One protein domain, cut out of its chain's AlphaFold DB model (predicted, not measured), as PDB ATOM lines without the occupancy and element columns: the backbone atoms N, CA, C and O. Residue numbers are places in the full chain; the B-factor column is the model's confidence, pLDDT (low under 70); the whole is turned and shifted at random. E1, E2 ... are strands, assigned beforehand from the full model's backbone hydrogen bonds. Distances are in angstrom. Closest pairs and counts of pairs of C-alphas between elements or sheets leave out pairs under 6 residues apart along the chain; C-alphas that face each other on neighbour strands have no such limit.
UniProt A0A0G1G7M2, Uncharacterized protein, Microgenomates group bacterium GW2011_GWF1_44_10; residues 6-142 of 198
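What this domain is: This is residues 6 to 142 of the 198 residues of an uncharacterized protein of Microgenomates group bacterium GW2011_GWF1_44_10 (UniProt A0A0G1G7M2). Little regular structure is named here: the chain winds in stacked turns, a solenoid, through residues 59 to 137, and the antiparallel sheet E1-E2-E3 caps its first end. Parallel E4 and E5 lie in the last turns. The 137 printed residues have no named helix and five strands, E1 to E5 in order, holding 37 residues: all strand, compact, radius of gyration 13.8 A, spanning 38 by 33 by 21 A.

How they stand to each other: Start at E1 (6 to 14), E2 (17 to 24) and E3 (36 to 40), a meander of two antiparallel hairpins; N 8 and O 21 are 2.9 A apart, N 22 and O 38 3.0 A. Residues 39 to 40 pair parallel with 59 to 60, and those with 77 to 78. E4 (113 to 120) and E5 (131 to 137) are parallel, at 10 degrees; N 115 and O 132 are 2.7 A apart. E3 and E4 are apart.

Where its parts are: Find C-alpha 6 at (-11.041, 24.092, -55.320); E1 runs 19.5 A, E2 22.3 A. E4 bends by 124 degrees at residue 117. E5 ends at (7.192, 16.418, -28.249).

The domain as a whole: The printed part has no cut. The links E2 to E3 and E3 to E4 are long. Residues 117 to 119 and 121 to 142 are under pLDDT 70.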
ATOM      1  N   LYS A   6     -11.381  24.827 -54.101       98.06
ATOM      2  CA  LYS A   6     -11.041  24.092 -55.320       98.06
ATOM      3  C   LYS A   6      -9.577  24.263 -55.677       98.06
ATOM      4  O   LYS A   6      -8.986  25.311 -55.396       98.06
ATOM      5  N   LEU A   7      -9.046  23.296 -56.415       98.38
ATOM      6  CA  LEU A   7      -7.788  23.450 -57.140       98.38
ATOM      7  C   LEU A   7      -8.006  24.377 -58.344       98.38
ATOM      8  O   LEU A   7      -8.950  24.227 -59.125       98.38
ATOM      9  N   THR A   8      -7.165  25.398 -58.491       98.19
ATOM     10  CA  THR A   8      -7.210  26.289 -59.659       98.19
ATOM     11  C   THR A   8      -6.405  25.708 -60.821       98.19
ATOM     12  O   THR A   8      -5.696  24.729 -60.665       98.19
ATOM     13  N   LYS A   9      -6.443  26.348 -61.998       97.19
ATOM     14  CA  LYS A   9      -5.579  25.978 -63.138       97.19
ATOM     15  C   LYS A   9      -4.114  26.419 -62.969       97.19
ATOM     16  O   LYS A   9      -3.281  26.069 -63.799       97.19
ATOM     17  N   LYS A  10      -3.802  27.235 -61.953       97.75
ATOM     18  CA  LYS A  10      -2.440  27.720 -61.691       97.75
ATOM     19  C   LYS A  10      -1.703  26.670 -60.866       97.75
ATOM     20  O   LYS A  10      -2.133  26.372 -59.754       97.75
ATOM     21  N   PHE A  11      -0.589  26.162 -61.382       97.00
ATOM     22  CA  PHE A  11       0.264  25.212 -60.673       97.00
ATOM     23  C   PHE A  11       1.729  25.651 -60.677       97.00
ATOM     24  O   PHE A  11       2.149  26.442 -61.523       97.00
ATOM     25  N   LYS A  12       2.502  25.126 -59.725       96.75
ATOM     26  CA  LYS A  12       3.969  25.163 -59.722       96.75
ATOM     27  C   LYS A  12       4.494  23.727 -59.754       96.75
ATOM     28  O   LYS A  12       3.876  22.830 -59.185       96.75
ATOM     29  N   MET A  13       5.626  23.522 -60.422       97.06
ATOM     30  CA  MET A  13       6.367  22.264 -60.336       97.06
ATOM     31  C   MET A  13       7.247  22.285 -59.087       97.06
ATOM     32  O   MET A  13       7.949  23.267 -58.844       97.06
ATOM     33  N   TRP A  14       7.227  21.202 -58.320       91.25
ATOM     34  CA  TRP A  14       8.088  21.000 -57.157       91.25
ATOM     35  C   TRP A  14       8.543  19.548 -57.153       91.25
ATOM     36  O   TRP A  14       7.692  18.683 -57.245       91.25
ATOM     37  N   CYS A  15       9.843  19.251 -57.120       88.31
ATOM     38  CA  CYS A  15      10.353  17.865 -57.102       88.31
ATOM     39  C   CYS A  15       9.685  16.897 -58.117       88.31
ATOM     40  O   CYS A  15       9.478  15.729 -57.816       88.31
ATOM     41  N   GLY A  16       9.309  17.377 -59.310       92.88
ATOM     42  CA  GLY A  16       8.633  16.564 -60.334       92.88
ATOM     43  C   GLY A  16       7.110  16.412 -60.183       92.88
ATOM     44  O   GLY A  16       6.474  15.916 -61.109       92.88
ATOM     45  N   ILE A  17       6.505  16.904 -59.100       95.44
ATOM     46  CA  ILE A  17       5.050  16.907 -58.881       95.44
ATOM     47  C   ILE A  17       4.426  18.276 -59.183       95.44
ATOM     48  O   ILE A  17       5.066  19.327 -59.064       95.44
ATOM     49  N   LYS A  18       3.154  18.263 -59.600       98.12
ATOM     50  CA  LYS A  18       2.355  19.474 -59.833       98.12
ATOM     51  C   LYS A  18       1.607  19.839 -58.563       98.12
ATOM     52  O   LYS A  18       0.767  19.072 -58.115       98.12
ATOM     53  N   LEU A  19       1.854  21.040 -58.050       98.50
ATOM     54  CA  LEU A  19       1.102  21.588 -56.929       98.50
ATOM     55  C   LEU A  19       0.194  22.709 -57.418       98.50
ATOM     56  O   LEU A  19       0.663  23.689 -58.005       98.50
ATOM     57  N   TRP A  20      -1.098  22.568 -57.175       98.69
ATOM     58  CA  TRP A  20      -2.141  23.469 -57.628       98.69
ATOM     59  C   TRP A  20      -2.459  24.500 -56.562       98.69
ATOM     60  O   TRP A  20      -2.641  24.189 -55.387       98.69
ATOM     61  N   ARG A  21      -2.564  25.757 -56.987       98.69
ATOM     62  CA  ARG A  21      -2.992  26.852 -56.120       98.69
ATOM     63  C   ARG A  21      -4.447  26.624 -55.728       98.69
ATOM     64  O   ARG A  21      -5.277  26.468 -56.629       98.69
ATOM     65  N   ILE A  22      -4.756  26.657 -54.435       98.62
ATOM     66  CA  ILE A  22      -6.131  26.524 -53.937       98.62
ATOM     67  C   ILE A  22      -6.864  27.867 -53.929       98.62
ATOM     68  O   ILE A  22      -6.249  28.931 -53.826       98.62
ATOM     69  N   LYS A  23      -8.192  27.819 -54.052       98.56
ATOM     70  CA  LYS A  23      -9.076  28.987 -53.942       98.56
ATOM     71  C   LYS A  23     -10.291  28.665 -53.082       98.56
ATOM     72  O   LYS A  23     -11.000  27.707 -53.388       98.56
ATOM     73  N   ALA A  24     -10.563  29.497 -52.082       98.50
ATOM     74  CA  ALA A  24     -11.744  29.381 -51.233       98.50
ATOM     75  C   ALA A  24     -13.035  29.634 -52.031       98.50
ATOM     76  O   ALA A  24     -13.096  30.513 -52.899       98.50
ATOM     77  N   LEU A  25     -14.080  28.858 -51.746       98.00
ATOM     78  CA  LEU A  25     -15.390  28.948 -52.404       98.00
ATOM     79  C   LEU A  25     -16.489  29.530 -51.507       98.00
ATOM     80  O   LEU A  25     -17.541  29.927 -52.018       98.00
ATOM     81  N   LYS A  26     -16.225  29.638 -50.205       96.56
ATOM     82  CA  LYS A  26     -17.082  30.233 -49.174       96.56
ATOM     83  C   LYS A  26     -16.212  30.859 -48.083       96.56
ATOM     84  O   LYS A  26     -15.010  30.605 -48.070       96.56
ATOM     85  N   ASP A  27     -16.825  31.649 -47.213       97.50
ATOM     86  CA  ASP A  27     -16.176  32.194 -46.019       97.50
ATOM     87  C   ASP A  27     -16.105  31.113 -44.923       97.50
ATOM     88  O   ASP A  27     -17.057  30.339 -44.764       97.50
ATOM     89  N   PHE A  28     -14.986  31.026 -44.202       96.75
ATOM     90  CA  PHE A  28     -14.787  30.140 -43.044       96.75
ATOM     91  C   PHE A  28     -13.546  30.575 -42.254       96.75
ATOM     92  O   PHE A  28     -12.543  30.945 -42.858       96.75
ATOM     93  N   GLY A  29     -13.589  30.505 -40.918       94.69
ATOM     94  CA  GLY A  29     -12.510  31.013 -40.063       94.69
ATOM     95  C   GLY A  29     -12.081  32.423 -40.486       94.69
ATOM     96  O   GLY A  29     -12.925  33.304 -40.640       94.69
ATOM     97  N   ASP A  30     -10.787  32.581 -40.767       94.06
ATOM     98  CA  ASP A  30     -10.185  33.834 -41.243       94.06
ATOM     99  C   ASP A  30     -10.065  33.923 -42.779       94.06
ATOM    100  O   ASP A  30      -9.423  34.830 -43.306       94.06
ATOM    101  N   VAL A  31     -10.666  32.986 -43.518       97.94
ATOM    102  CA  VAL A  31     -10.559  32.891 -44.980       97.94
ATOM    103  C   VAL A  31     -11.818  33.427 -45.646       97.94
ATOM    104  O   VAL A  31     -12.931  32.956 -45.396       97.94
ATOM    105  N   SER A  32     -11.633  34.374 -46.564       98.12
ATOM    106  CA  SER A  32     -12.736  34.949 -47.340       98.12
ATOM    107  C   SER A  32     -13.001  34.179 -48.635       98.12
ATOM    108  O   SER A  32     -12.097  33.680 -49.315       98.12
ATOM    109  N   LYS A  33     -14.260  34.145 -49.067       97.94
ATOM    110  CA  LYS A  33     -14.674  33.567 -50.340       97.94
ATOM    111  C   LYS A  33     -13.886  34.192 -51.485       97.94
ATOM    112  O   LYS A  33     -13.934  35.389 -51.752       97.94
ATOM    113  N   GLY A  34     -13.238  33.332 -52.258       98.00
ATOM    114  CA  GLY A  34     -12.458  33.720 -53.421       98.00
ATOM    115  C   GLY A  34     -10.989  34.025 -53.135       98.00
ATOM    116  O   GLY A  34     -10.241  34.214 -54.101       98.00
ATOM    117  N   GLU A  35     -10.571  34.008 -51.871       98.31
ATOM    118  CA  GLU A  35      -9.175  34.115 -51.466       98.31
ATOM    119  C   GLU A  35      -8.338  32.963 -52.039       98.31
ATOM    120  O   GLU A  35      -8.805  31.827 -52.186       98.31
ATOM    121  N   LEU A  36      -7.096  33.272 -52.420       98.44
ATOM    122  CA  LEU A  36      -6.129  32.281 -52.878       98.44
ATOM    123  C   LEU A  36      -5.294  31.806 -51.690       98.44
ATOM    124  O   LEU A  36      -4.675  32.622 -51.017       98.44
ATOM    125  N   GLY A  37      -5.240  30.493 -51.485       98.12
ATOM    126  CA  GLY A  37      -4.383  29.875 -50.475       98.12
ATOM    127  C   GLY A  37      -3.037  29.431 -51.045       98.12
ATOM    128  O   GLY A  37      -2.582  29.935 -52.072       98.12
ATOM    129  N   GLY A  38      -2.406  28.460 -50.396       98.50
ATOM    130  CA  GLY A  38      -1.162  27.813 -50.791       98.50
ATOM    131  C   GLY A  38      -1.313  26.839 -51.957       98.50
ATOM    132  O   GLY A  38      -2.207  26.957 -52.801       98.50
ATOM    133  N   LEU A  39      -0.382  25.895 -52.031       98.69
ATOM    134  CA  LEU A  39      -0.261  24.928 -53.114       98.69
ATOM    135  C   LEU A  39      -0.459  23.514 -52.565       98.69
ATOM    136  O   LEU A  39       0.227  23.124 -51.623       98.69
ATOM    137  N   VAL A  40      -1.352  22.740 -53.175       98.69
ATOM    138  CA  VAL A  40      -1.576  21.337 -52.802       98.69
ATOM    139  C   VAL A  40      -1.486  20.418 -54.014       98.69
ATOM    140  O   VAL A  40      -1.768  20.849 -55.134       98.69
ATOM    141  N   GLU A  41      -1.076  19.167 -53.827       98.56
ATOM    142  CA  GLU A  41      -0.992  18.199 -54.928       98.56
ATOM    143  C   GLU A  41      -2.377  17.698 -55.353       98.56
ATOM    144  O   GLU A  41      -2.709  17.702 -56.542       98.56
ATOM    145  N   LYS A  42      -3.201  17.316 -54.373       98.19
ATOM    146  CA  LYS A  42      -4.548  16.757 -54.544       98.19
ATOM    147  C   LYS A  42      -5.504  17.299 -53.480       98.19
ATOM    148  O   LYS A  42      -5.075  17.827 -52.459       98.19
ATOM    149  N   GLU A  43      -6.809  17.173 -53.721       97.56
ATOM    150  CA  GLU A  43      -7.850  17.650 -52.793       97.56
ATOM    151  C   GLU A  43      -7.714  17.004 -51.404       97.56
ATOM    152  O   GLU A  43      -7.848  17.691 -50.399       97.56
ATOM    153  N   ASP A  44      -7.303  15.733 -51.339       97.69
ATOM    154  CA  ASP A  44      -7.091  14.997 -50.083       97.69
ATOM    155  C   ASP A  44      -6.042  15.596 -49.139       97.69
ATOM    156  O   ASP A  44      -6.024  15.239 -47.956       97.69
ATOM    157  N   ASN A  45      -5.168  16.476 -49.639       98.62
ATOM    158  CA  ASN A  45      -4.151  17.124 -48.818       98.62
ATOM    159  C   ASN A  45      -4.734  18.164 -47.850       98.62
ATOM    160  O   ASN A  45      -4.066  18.539 -46.883       98.62
ATOM    161  N   LEU A  46      -5.959  18.639 -48.089       98.50
ATOM    162  CA  LEU A  46      -6.608  19.656 -47.271       98.50
ATOM    163  C   LEU A  46      -8.080  19.316 -47.045       98.50
ATOM    164  O   LEU A  46      -8.839  19.131 -47.989       98.50
ATOM    165  N   SER A  47      -8.497  19.276 -45.784       97.31
ATOM    166  CA  SER A  47      -9.871  18.916 -45.438       97.31
ATOM    167  C   SER A  47     -10.903  19.955 -45.892       97.31
ATOM    168  O   SER A  47     -10.742  21.170 -45.717       97.31
ATOM    169  N   GLU A  48     -12.021  19.435 -46.398       96.81
ATOM    170  CA  GLU A  48     -13.257  20.162 -46.706       96.81
ATOM    171  C   GLU A  48     -14.042  20.578 -45.444       96.81
ATOM    172  O   GLU A  48     -14.944  21.419 -45.515       96.81
ATOM    173  N   GLU A  49     -13.689  20.016 -44.285       95.06
ATOM    174  CA  GLU A  49     -14.301  20.291 -42.984       95.06
ATOM    175  C   GLU A  49     -13.505  21.335 -42.181       95.06
ATOM    176  O   GLU A  49     -12.312  21.550 -42.424       95.06
ATOM    177  N   ASN A  50     -14.172  21.962 -41.201       95.56
ATOM    178  CA  ASN A  50     -13.591  22.922 -40.248       95.56
ATOM    179  C   ASN A  50     -12.777  24.045 -40.928       95.56
ATOM    180  O   ASN A  50     -12.991  24.350 -42.109       95.56
ATOM    181  N   ASN A  51     -11.861  24.695 -40.204       97.62
ATOM    182  CA  ASN A  51     -11.171  25.898 -40.680       97.62
ATOM    183  C   ASN A  51      -9.729  25.668 -41.150       97.62
ATOM    184  O   ASN A  51      -9.018  26.636 -41.417       97.62
ATOM    185  N   ALA A  52      -9.303  24.411 -41.310       98.12
ATOM    186  CA  ALA A  52      -7.969  24.097 -41.809       98.12
ATOM    187  C   ALA A  52      -7.682  24.791 -43.144       98.12
ATOM    188  O   ALA A  52      -8.519  24.756 -44.056       98.12
ATOM    189  N   TRP A  53      -6.508  25.402 -43.277       98.69
ATOM    190  CA  TRP A  53      -6.153  26.133 -44.489       98.69
ATOM    191  C   TRP A  53      -4.651  26.190 -44.735       98.69
ATOM    192  O   TRP A  53      -3.834  26.224 -43.815       98.69
ATOM    193  N   VAL A  54      -4.294  26.231 -46.015       98.69
ATOM    194  CA  VAL A  54      -2.923  26.471 -46.461       98.69
ATOM    195  C   VAL A  54      -2.885  27.887 -47.020       98.69
ATOM    196  O   VAL A  54      -3.605  28.183 -47.970       98.69
ATOM    197  N   PHE A  55      -2.057  28.763 -46.463       98.31
ATOM    198  CA  PHE A  55      -1.907  30.160 -46.879       98.31
ATOM    199  C   PHE A  55      -0.597  30.393 -47.641       98.31
ATOM    200  O   PHE A  55       0.341  29.596 -47.584       98.31
ATOM    201  N   GLY A  56      -0.496  31.547 -48.305       95.19
ATOM    202  CA  GLY A  56       0.778  32.046 -48.832       95.19
ATOM    203  C   GLY A  56       1.399  31.114 -49.869       95.19
ATOM    204  O   GLY A  56       0.717  30.679 -50.787       95.19
ATOM    205  N   ASP A  57       2.692  30.812 -49.762       95.94
ATOM    206  CA  ASP A  57       3.406  29.908 -50.677       95.94
ATOM    207  C   ASP A  57       3.664  28.514 -50.083       95.94
ATOM    208  O   ASP A  57       4.422  27.726 -50.668       95.94
ATOM    209  N   ALA A  58       2.993  28.194 -48.972       98.44
ATOM    210  CA  ALA A  58       3.088  26.905 -48.315       98.44
ATOM    211  C   ALA A  58       2.608  25.763 -49.218       98.44
ATOM    212  O   ALA A  58       1.779  25.948 -50.121       98.44
ATOM    213  N   ARG A  59       3.175  24.575 -48.988       98.62
ATOM    214  CA  ARG A  59       3.016  23.400 -49.852       98.62
ATOM    215  C   ARG A  59       2.609  22.185 -49.039       98.62
ATOM    216  O   ARG A  59       3.295  21.850 -48.080       98.62
ATOM    217  N   VAL A  60       1.558  21.498 -49.477       98.75
ATOM    218  CA  VAL A  60       1.137  20.209 -48.910       98.75
ATOM    219  C   VAL A  60       1.028  19.188 -50.035       98.75
ATOM    220  O   VAL A  60       0.334  19.434 -51.018       98.75
ATOM    221  N   PHE A  61       1.762  18.084 -49.947       98.50
ATOM    222  CA  PHE A  61       1.881  17.130 -51.053       98.50
ATOM    223  C   PHE A  61       2.191  15.707 -50.584       98.50
ATOM    224  O   PHE A  61       2.422  15.482 -49.403       98.50
ATOM    225  N   GLY A  62       2.192  14.733 -51.492       97.50
ATOM    226  CA  GLY A  62       2.186  13.318 -51.128       97.50
ATOM    227  C   GLY A  62       0.867  12.931 -50.455       97.50
ATOM    228  O   GLY A  62      -0.198  13.444 -50.815       97.50
ATOM    229  N   ASP A  63       0.936  12.053 -49.462       97.88
ATOM    230  CA  ASP A  63      -0.213  11.577 -48.682       97.88
ATOM    231  C   ASP A  63      -0.491  12.420 -47.427       97.88
ATOM    232  O   ASP A  63      -1.410  12.132 -46.658       97.88
ATOM    233  N   ALA A  64       0.234  13.531 -47.271       98.31
ATOM    234  CA  ALA A  64       0.088  14.435 -46.150       98.31
ATOM    235  C   ALA A  64      -1.301  15.075 -46.111       98.31
ATOM    236  O   ALA A  64      -1.866  15.416 -47.154       98.31
ATOM    237  N   ARG A  65      -1.839  15.301 -44.907       98.50
ATOM    238  CA  ARG A  65      -3.179  15.881 -44.716       98.50
ATOM    239  C   ARG A  65      -3.179  16.991 -43.673       98.50
ATOM    240  O   ARG A  65      -2.683  16.810 -42.563       98.50
ATOM    241  N   VAL A  66      -3.822  18.107 -44.013       98.69
ATOM    242  CA  VAL A  66      -4.119  19.216 -43.095       98.69
ATOM    243  C   VAL A  66      -5.624  19.248 -42.825       98.69
ATOM    244  O   VAL A  66      -6.427  19.337 -43.756       98.69
ATOM    245  N   PHE A  67      -6.026  19.146 -41.560       98.06
ATOM    246  CA  PHE A  67      -7.433  19.041 -41.153       98.06
ATOM    247  C   PHE A  67      -7.692  19.687 -39.783       98.06
ATOM    248  O   PHE A  67      -6.785  20.251 -39.182       98.06
ATOM    249  N   GLY A  68      -8.938  19.667 -39.295       96.25
ATOM    250  CA  GLY A  68      -9.313  20.432 -38.098       96.25
ATOM    251  C   GLY A  68      -9.280  21.936 -38.376       96.25
ATOM    252  O   GLY A  68      -9.767  22.370 -39.418       96.25
ATOM    253  N   ASP A  69      -8.670  22.708 -37.487       96.88
ATOM    254  CA  ASP A  69      -8.531  24.162 -37.590       96.88
ATOM    255  C   ASP A  69      -7.079  24.588 -37.882       96.88
ATOM    256  O   ASP A  69      -6.710  25.753 -37.729       96.88
ATOM    257  N   ALA A  70      -6.253  23.648 -38.354       97.88
ATOM    258  CA  ALA A  70      -4.818  23.821 -38.514       97.88
ATOM    259  C   ALA A  70      -4.435  24.702 -39.708       97.88
ATOM    260  O   ALA A  70      -5.019  24.610 -40.792       97.88
ATOM    261  N   TRP A  71      -3.380  25.501 -39.551       98.50
ATOM    262  CA  TRP A  71      -2.876  26.382 -40.603       98.50
ATOM    263  C   TRP A  71      -1.446  26.059 -40.990       98.50
ATOM    264  O   TRP A  71      -0.565  25.916 -40.143       98.50
ATOM    265  N   VAL A  72      -1.201  26.053 -42.296       98.69
ATOM    266  CA  VAL A  72       0.141  25.972 -42.871       98.69
ATOM    267  C   VAL A  72       0.381  27.231 -43.694       98.69
ATOM    268  O   VAL A  72      -0.398  27.532 -44.595       98.69
ATOM    269  N   PHE A  73       1.423  28.002 -43.393       98.31
ATOM    270  CA  PHE A  73       1.645  29.313 -44.008       98.31
ATOM    271  C   PHE A  73       3.131  29.654 -44.186       98.31
ATOM    272  O   PHE A  73       4.016  28.890 -43.814       98.31
ATOM    273  N   GLY A  74       3.433  30.795 -44.813       96.00
ATOM    274  CA  GLY A  74       4.808  31.151 -45.184       96.00
ATOM    275  C   GLY A  74       5.337  30.280 -46.330       96.00
ATOM    276  O   GLY A  74       4.652  30.119 -47.340       96.00
ATOM    277  N   ASN A  75       6.542  29.732 -46.164       96.12
ATOM    278  CA  ASN A  75       7.202  28.810 -47.098       96.12
ATOM    279  C   ASN A  75       7.153  27.347 -46.620       96.12
ATOM    280  O   ASN A  75       7.846  26.491 -47.188       96.12
ATOM    281  N   ALA A  76       6.353  27.066 -45.587       97.88
ATOM    282  CA  ALA A  76       6.298  25.775 -44.927       97.88
ATOM    283  C   ALA A  76       5.898  24.643 -45.879       97.88
ATOM    284  O   ALA A  76       5.172  24.832 -46.864       97.88
ATOM    285  N   ARG A  77       6.384  23.441 -45.569       98.31
ATOM    286  CA  ARG A  77       6.186  22.236 -46.376       98.31
ATOM    287  C   ARG A  77       5.655  21.119 -45.496       98.31
ATOM    288  O   ARG A  77       6.209  20.857 -44.433       98.31
ATOM    289  N   VAL A  78       4.618  20.442 -45.968       98.56
ATOM    290  CA  VAL A  78       4.080  19.231 -45.345       98.56
ATOM    291  C   VAL A  78       4.024  18.137 -46.410       98.56
ATOM    292  O   VAL A  78       3.454  18.354 -47.480       98.56
ATOM    293  N   SER A  79       4.670  16.995 -46.174       97.69
ATOM    294  CA  SER A  79       4.781  15.925 -47.179       97.69
ATOM    295  C   SER A  79       4.876  14.514 -46.594       97.69
ATOM    296  O   SER A  79       4.896  14.364 -45.382       97.69
ATOM    297  N   GLY A  80       4.980  13.477 -47.430       94.62
ATOM    298  CA  GLY A  80       4.975  12.084 -46.952       94.62
ATOM    299  C   GLY A  80       3.582  11.691 -46.467       94.62
ATOM    300  O   GLY A  80       2.618  12.071 -47.119       94.62
ATOM    301  N   ASP A  81       3.491  11.010 -45.329       93.88
ATOM    302  CA  ASP A  81       2.248  10.604 -44.654       93.88
ATOM    303  C   ASP A  81       1.850  11.562 -43.509       93.88
ATOM    304  O   ASP A  81       0.945  11.285 -42.713       93.88
ATOM    305  N   ALA A  82       2.511  12.722 -43.434       94.94
ATOM    306  CA  ALA A  82       2.411  13.636 -42.309       94.94
ATOM    307  C   ALA A  82       0.997  14.198 -42.099       94.94
ATOM    308  O   ALA A  82       0.265  14.532 -43.037       94.94
ATOM    309  N   ARG A  83       0.623  14.391 -40.834       96.69
ATOM    310  CA  ARG A  83      -0.694  14.896 -40.433       96.69
ATOM    311  C   ARG A  83      -0.558  16.171 -39.620       96.69
ATOM    312  O   ARG A  83       0.169  16.203 -38.634       96.69
ATOM    313  N   VAL A  84      -1.297  17.211 -40.001       97.81
ATOM    314  CA  VAL A  84      -1.383  18.472 -39.249       97.81
ATOM    315  C   VAL A  84      -2.845  18.739 -38.900       97.81
ATOM    316  O   VAL A  84      -3.696  18.778 -39.789       97.81
ATOM    317  N   SER A  85      -3.158  18.871 -37.610       93.75
ATOM    318  CA  SER A  85      -4.547  18.925 -37.130       93.75
ATOM    319  C   SER A  85      -4.746  19.706 -35.830       93.75
ATOM    320  O   SER A  85      -3.791  20.245 -35.290       93.75
ATOM    321  N   GLY A  86      -5.981  19.785 -35.322       90.81
ATOM    322  CA  GLY A  86      -6.307  20.666 -34.192       90.81
ATOM    323  C   GLY A  86      -6.130  22.132 -34.581       90.81
ATOM    324  O   GLY A  86      -6.391  22.474 -35.731       90.81
ATOM    325  N   ASP A  87      -5.641  22.957 -33.664       89.31
ATOM    326  CA  ASP A  87      -5.328  24.375 -33.885       89.31
ATOM    327  C   ASP A  87      -3.880  24.611 -34.352       89.31
ATOM    328  O   ASP A  87      -3.401  25.747 -34.415       89.31
ATOM    329  N   ALA A  88      -3.181  23.540 -34.745       92.94
ATOM    330  CA  ALA A  88      -1.757  23.575 -35.023       92.94
ATOM    331  C   ALA A  88      -1.387  24.586 -36.115       92.94
ATOM    332  O   ALA A  88      -2.134  24.854 -37.065       92.94
ATOM    333  N   ARG A  89      -0.182  25.137 -35.992       97.19
ATOM    334  CA  ARG A  89       0.381  26.149 -36.882       97.19
ATOM    335  C   ARG A  89       1.729  25.664 -37.405       97.19
ATOM    336  O   ARG A  89       2.619  25.331 -36.629       97.19
ATOM    337  N   VAL A  90       1.908  25.646 -38.721       97.75
ATOM    338  CA  VAL A  90       3.198  25.347 -39.363       97.75
ATOM    339  C   VAL A  90       3.584  26.524 -40.252       97.75
ATOM    340  O   VAL A  90       2.832  26.888 -41.156       97.75
ATOM    341  N   SER A  91       4.730  27.152 -39.996       96.25
ATOM    342  CA  SER A  91       5.132  28.381 -40.688       96.25
ATOM    343  C   SER A  91       6.637  28.532 -40.909       96.25
ATOM    344  O   SER A  91       7.422  27.645 -40.592       96.25
ATOM    345  N   GLY A  92       7.061  29.655 -41.499       92.88
ATOM    346  CA  GLY A  92       8.465  29.882 -41.857       92.88
ATOM    347  C   GLY A  92       8.908  28.984 -43.013       92.88
ATOM    348  O   GLY A  92       8.137  28.784 -43.950       92.88
ATOM    349  N   ASP A  93      10.126  28.458 -42.932       91.12
ATOM    350  CA  ASP A  93      10.708  27.483 -43.862       91.12
ATOM    351  C   ASP A  93      10.626  26.040 -43.313       91.12
ATOM    352  O   ASP A  93      11.295  25.132 -43.814       91.12
ATOM    353  N   ALA A  94       9.771  25.815 -42.305       92.12
ATOM    354  CA  ALA A  94       9.635  24.538 -41.625       92.12
ATOM    355  C   ALA A  94       9.168  23.420 -42.564       92.12
ATOM    356  O   ALA A  94       8.374  23.633 -43.490       92.12
ATOM    357  N   TRP A  95       9.623  22.201 -42.286       95.38
ATOM    358  CA  TRP A  95       9.276  21.016 -43.055       95.38
ATOM    359  C   TRP A  95       8.815  19.879 -42.146       95.38
ATOM    360  O   TRP A  95       9.598  19.330 -41.377       95.38
ATOM    361  N   VAL A  96       7.542  19.513 -42.274       95.44
ATOM    362  CA  VAL A  96       6.951  18.330 -41.641       95.44
ATOM    363  C   VAL A  96       6.837  17.220 -42.692       95.44
ATOM    364  O   VAL A  96       6.227  17.435 -43.740       95.44
ATOM    365  N   PHE A  97       7.449  16.056 -42.484       92.75
ATOM    366  CA  PHE A  97       7.419  14.958 -43.459       92.75
ATOM    367  C   PHE A  97       7.476  13.560 -42.827       92.75
ATOM    368  O   PHE A  97       7.470  13.442 -41.613       92.75
ATOM    369  N   GLY A  98       7.490  12.487 -43.627       86.94
ATOM    370  CA  GLY A  98       7.399  11.114 -43.098       86.94
ATOM    371  C   GLY A  98       6.034  10.844 -42.457       86.94
ATOM    372  O   GLY A  98       5.043  11.391 -42.931       86.94
ATOM    373  N   ASP A  99       5.999  10.062 -41.380       81.56
ATOM    374  CA  ASP A  99       4.792   9.695 -40.619       81.56
ATOM    375  C   ASP A  99       4.455  10.685 -39.480       81.56
ATOM    376  O   ASP A  99       3.672  10.390 -38.571       81.56
ATOM    377  N   ALA A 100       5.035  11.889 -39.519       82.00
ATOM    378  CA  ALA A 100       4.964  12.840 -38.418       82.00
ATOM    379  C   ALA A 100       3.548  13.392 -38.192       82.00
ATOM    380  O   ALA A 100       2.825  13.729 -39.134       82.00
ATOM    381  N   TRP A 101       3.176  13.592 -36.928       85.81
ATOM    382  CA  TRP A 101       1.885  14.152 -36.539       85.81
ATOM    383  C   TRP A 101       2.050  15.417 -35.697       85.81
ATOM    384  O   TRP A 101       2.586  15.377 -34.596       85.81
ATOM    385  N   VAL A 102       1.541  16.544 -36.193       88.00
ATOM    386  CA  VAL A 102       1.461  17.819 -35.467       88.00
ATOM    387  C   VAL A 102      -0.005  18.108 -35.132       88.00
ATOM    388  O   VAL A 102      -0.845  18.158 -36.034       88.00
ATOM    389  N   PHE A 103      -0.357  18.263 -33.856       85.12
ATOM    390  CA  PHE A 103      -1.751  18.474 -33.447       85.12
ATOM    391  C   PHE A 103      -1.924  19.286 -32.154       85.12
ATOM    392  O   PHE A 103      -0.952  19.631 -31.495       85.12
ATOM    393  N   GLY A 104      -3.167  19.613 -31.781       80.06
ATOM    394  CA  GLY A 104      -3.447  20.530 -30.663       80.06
ATOM    395  C   GLY A 104      -3.034  21.964 -31.002       80.06
ATOM    396  O   GLY A 104      -3.113  22.342 -32.164       80.06
ATOM    397  N   ASP A 105      -2.556  22.727 -30.022       77.62
ATOM    398  CA  ASP A 105      -2.116  24.126 -30.174       77.62
ATOM    399  C   ASP A 105      -0.640  24.273 -30.612       77.62
ATOM    400  O   ASP A 105       0.002  25.308 -30.412       77.62
ATOM    401  N   ALA A 106      -0.067  23.223 -31.209       79.88
ATOM    402  CA  ALA A 106       1.354  23.163 -31.521       79.88
ATOM    403  C   ALA A 106       1.753  24.137 -32.639       79.88
ATOM    404  O   ALA A 106       1.097  24.224 -33.677       79.88
ATOM    405  N   TRP A 107       2.901  24.794 -32.485       85.62
ATOM    406  CA  TRP A 107       3.492  25.688 -33.469       85.62
ATOM    407  C   TRP A 107       4.887  25.228 -33.905       85.62
ATOM    408  O   TRP A 107       5.850  25.273 -33.141       85.62
ATOM    409  N   VAL A 108       5.015  24.839 -35.172       87.62
ATOM    410  CA  VAL A 108       6.293  24.548 -35.838       87.62
ATOM    411  C   VAL A 108       6.663  25.719 -36.753       87.62
ATOM    412  O   VAL A 108       5.882  26.076 -37.633       87.62
ATOM    413  N   PHE A 109       7.825  26.347 -36.568       85.19
ATOM    414  CA  PHE A 109       8.216  27.542 -37.328       85.19
ATOM    415  C   PHE A 109       9.734  27.685 -37.541       85.19
ATOM    416  O   PHE A 109      10.531  26.893 -37.046       85.19
ATOM    417  N   GLY A 110      10.163  28.703 -38.295       80.88
ATOM    418  CA  GLY A 110      11.580  28.899 -38.645       80.88
ATOM    419  C   GLY A 110      12.078  27.818 -39.607       80.88
ATOM    420  O   GLY A 110      11.350  27.472 -40.529       80.88
ATOM    421  N   ASP A 111      13.277  27.277 -39.375       76.50
ATOM    422  CA  ASP A 111      13.914  26.241 -40.213       76.50
ATOM    423  C   ASP A 111      13.705  24.803 -39.685       76.50
ATOM    424  O   ASP A 111      14.482  23.897 -39.996       76.50
ATOM    425  N   ALA A 112      12.673  24.576 -38.863       76.00
ATOM    426  CA  ALA A 112      12.468  23.315 -38.147       76.00
ATOM    427  C   ALA A 112      12.094  22.145 -39.067       76.00
ATOM    428  O   ALA A 112      11.260  22.285 -39.963       76.00
ATOM    429  N   TRP A 113      12.675  20.967 -38.824       75.44
ATOM    430  CA  TRP A 113      12.383  19.727 -39.544       75.44
ATOM    431  C   TRP A 113      11.769  18.707 -38.584       75.44
ATOM    432  O   TRP A 113      12.407  18.298 -37.613       75.44
ATOM    433  N   VAL A 114      10.545  18.274 -38.872       79.12
ATOM    434  CA  VAL A 114       9.818  17.251 -38.108       79.12
ATOM    435  C   VAL A 114       9.530  16.089 -39.048       79.12
ATOM    436  O   VAL A 114       8.871  16.275 -40.066       79.12
ATOM    437  N   PHE A 115      10.059  14.910 -38.757       75.19
ATOM    438  CA  PHE A 115       9.992  13.757 -39.642       75.19
ATOM    439  C   PHE A 115       9.972  12.427 -38.896       75.19
ATOM    440  O   PHE A 115       9.967  12.434 -37.671       75.19
ATOM    441  N   GLY A 116       9.907  11.321 -39.648       70.69
ATOM    442  CA  GLY A 116       9.726   9.963 -39.120       70.69
ATOM    443  C   GLY A 116       8.441   9.841 -38.298       70.69
ATOM    444  O   GLY A 116       7.464  10.512 -38.618       70.69
ATOM    445  N   ASP A 117       8.442   9.032 -37.240       68.50
ATOM    446  CA  ASP A 117       7.276   8.808 -36.368       68.50
ATOM    447  C   ASP A 117       7.139   9.881 -35.260       68.50
ATOM    448  O   ASP A 117       6.730   9.590 -34.135       68.50
ATOM    449  N   ALA A 118       7.520  11.136 -35.527       69.19
ATOM    450  CA  ALA A 118       7.484  12.217 -34.537       69.19
ATOM    451  C   ALA A 118       6.059  12.738 -34.260       69.19
ATOM    452  O   ALA A 118       5.293  13.011 -35.181       69.19
ATOM    453  N   TRP A 119       5.709  12.947 -32.988       68.44
ATOM    454  CA  TRP A 119       4.406  13.465 -32.547       68.44
ATOM    455  C   TRP A 119       4.587  14.786 -31.797       68.44
ATOM    456  O   TRP A 119       5.087  14.789 -30.680       68.44
ATOM    457  N   VAL A 120       4.153  15.909 -32.367       70.94
ATOM    458  CA  VAL A 120       4.225  17.252 -31.767       70.94
ATOM    459  C   VAL A 120       2.824  17.680 -31.340       70.94
ATOM    460  O   VAL A 120       1.948  17.819 -32.192       70.94
ATOM    461  N   PHE A 121       2.588  17.893 -30.042       64.44
ATOM    462  CA  PHE A 121       1.237  18.193 -29.559       64.44
ATOM    463  C   PHE A 121       1.152  19.045 -28.293       64.44
ATOM    464  O   PHE A 121       2.137  19.240 -27.582       64.44
ATOM    465  N   GLY A 122      -0.061  19.533 -28.011       61.06
ATOM    466  CA  GLY A 122      -0.325  20.496 -26.936       61.06
ATOM    467  C   GLY A 122       0.207  21.882 -27.296       61.06
ATOM    468  O   GLY A 122       0.362  22.181 -28.474       61.06
ATOM    469  N   ASP A 123       0.558  22.695 -26.301       59.91
ATOM    470  CA  ASP A 123       1.086  24.063 -26.476       59.91
ATOM    471  C   ASP A 123       2.550  24.113 -26.981       59.91
ATOM    472  O   ASP A 123       3.331  25.001 -26.629       59.91
ATOM    473  N   ALA A 124       2.956  23.136 -27.796       62.62
ATOM    474  CA  ALA A 124       4.329  22.882 -28.226       62.62
ATOM    475  C   ALA A 124       4.881  23.928 -29.202       62.62
ATOM    476  O   ALA A 124       4.215  24.286 -30.160       62.62
ATOM    477  N   TRP A 125       6.127  24.386 -29.014       65.88
ATOM    478  CA  TRP A 125       6.809  25.313 -29.933       65.88
ATOM    479  C   TRP A 125       8.106  24.682 -30.460       65.88
ATOM    480  O   TRP A 125       9.030  24.428 -29.688       65.88
ATOM    481  N   VAL A 126       8.190  24.452 -31.772       68.94
ATOM    482  CA  VAL A 126       9.332  23.829 -32.467       68.94
ATOM    483  C   VAL A 126       9.931  24.854 -33.430       68.94
ATOM    484  O   VAL A 126       9.230  25.322 -34.324       68.94
ATOM    485  N   PHE A 127      11.207  25.226 -33.267       67.12
ATOM    486  CA  PHE A 127      11.817  26.279 -34.087       67.12
ATOM    487  C   PHE A 127      13.329  26.159 -34.290       67.12
ATOM    488  O   PHE A 127      14.017  25.461 -33.548       67.12
ATOM    489  N   GLY A 128      13.839  26.911 -35.273       63.03
ATOM    490  CA  GLY A 128      15.266  26.992 -35.604       63.03
ATOM    491  C   GLY A 128      15.776  25.748 -36.330       63.03
ATOM    492  O   GLY A 128      14.990  25.005 -36.906       63.03
ATOM    493  N   GLU A 129      17.088  25.502 -36.284       54.25
ATOM    494  CA  GLU A 129      17.738  24.329 -36.899       54.25
ATOM    495  C   GLU A 129      17.504  23.029 -36.094       54.25
ATOM    496  O   GLU A 129      18.432  22.289 -35.763       54.25
ATOM    497  N   LEU A 130      16.253  22.752 -35.727       56.56
ATOM    498  CA  LEU A 130      15.866  21.573 -34.959       56.56
ATOM    499  C   LEU A 130      15.419  20.443 -35.893       56.56
ATOM    500  O   LEU A 130      14.601  20.654 -36.784       56.56
ATOM    501  N   LYS A 131      15.932  19.232 -35.653       62.47
ATOM    502  CA  LYS A 131      15.551  17.997 -36.349       62.47
ATOM    503  C   LYS A 131      14.913  17.031 -35.357       62.47
ATOM    504  O   LYS A 131      15.585  16.589 -34.426       62.47
ATOM    505  N   LEU A 132      13.637  16.723 -35.557       62.88
ATOM    506  CA  LEU A 132      12.880  15.731 -34.795       62.88
ATOM    507  C   LEU A 132      12.566  14.561 -35.721       62.88
ATOM    508  O   LEU A 132      11.893  14.770 -36.718       62.88
ATOM    509  N   GLU A 133      13.068  13.371 -35.408       59.41
ATOM    510  CA  GLU A 133      12.910  12.176 -36.255       59.41
ATOM    511  C   GLU A 133      11.903  11.171 -35.680       59.41
ATOM    512  O   GLU A 133      11.324  10.384 -36.414       59.41
ATOM    513  N   LEU A 134      11.738  11.140 -34.359       54.44
ATOM    514  CA  LEU A 134      11.195   9.968 -33.687       54.44
ATOM    515  C   LEU A 134      10.866  10.318 -32.216       54.44
ATOM    516  O   LEU A 134      11.744  10.818 -31.504       54.44
ATOM    517  N   GLY A 135       9.616  10.108 -31.771       56.94
ATOM    518  CA  GLY A 135       9.160  10.321 -30.384       56.94
ATOM    519  C   GLY A 135       8.080  11.402 -30.168       56.94
ATOM    520  O   GLY A 135       7.598  12.036 -31.103       56.94
ATOM    521  N   TYR A 136       7.688  11.619 -28.905       50.84
ATOM    522  CA  TYR A 136       6.666  12.595 -28.487       50.84
ATOM    523  C   TYR A 136       7.294  13.935 -28.062       50.84
ATOM    524  O   TYR A 136       8.202  13.956 -27.234       50.84
ATOM    525  N   PHE A 137       6.777  15.054 -28.566       53.75
ATOM    526  CA  PHE A 137       7.192  16.418 -28.249       53.75
ATOM    527  C   PHE A 137       6.018  17.219 -27.665       53.75
ATOM    528  O   PHE A 137       4.998  17.430 -28.322       53.75
ATOM    529  N   PHE A 138       6.213  17.715 -26.444       43.56
ATOM    530  CA  PHE A 138       5.387  18.722 -25.776       43.56
ATOM    531  C   PHE A 138       6.322  19.884 -25.400       43.56
ATOM    532  O   PHE A 138       7.420  19.637 -24.899       43.56
ATOM    533  N   GLY A 139       5.944  21.138 -25.648       39.78
ATOM    534  CA  GLY A 139       6.792  22.306 -25.348       39.78
ATOM    535  C   GLY A 139       5.999  23.449 -24.723       39.78
ATOM    536  O   GLY A 139       4.792  23.457 -24.886       39.78
ATOM    537  N   ILE A 140       6.666  24.395 -24.033       38.66
ATOM    538  CA  ILE A 140       6.161  25.758 -23.749       38.66
ATOM    539  C   ILE A 140       7.327  26.779 -23.688       38.66
ATOM    540  O   ILE A 140       8.318  26.558 -23.000       38.66
ATOM    541  N   SER A 141       7.132  27.902 -24.399       35.31
ATOM    542  CA  SER A 141       7.627  29.296 -24.268       35.31
ATOM    543  C   SER A 141       9.097  29.655 -23.936       35.31
ATOM    544  O   SER A 141       9.913  28.938 -23.362       35.31
ATOM    545  N   TRP A 142       9.450  30.866 -24.363       30.77
ATOM    546  CA  TRP A 142      10.743  31.526 -24.243       30.77
ATOM    547  C   TRP A 142      11.158  31.801 -22.787       30.77
ATOM    548  O   TRP A 142      10.603  32.669 -22.124       30.77
TER     549      TRP A 142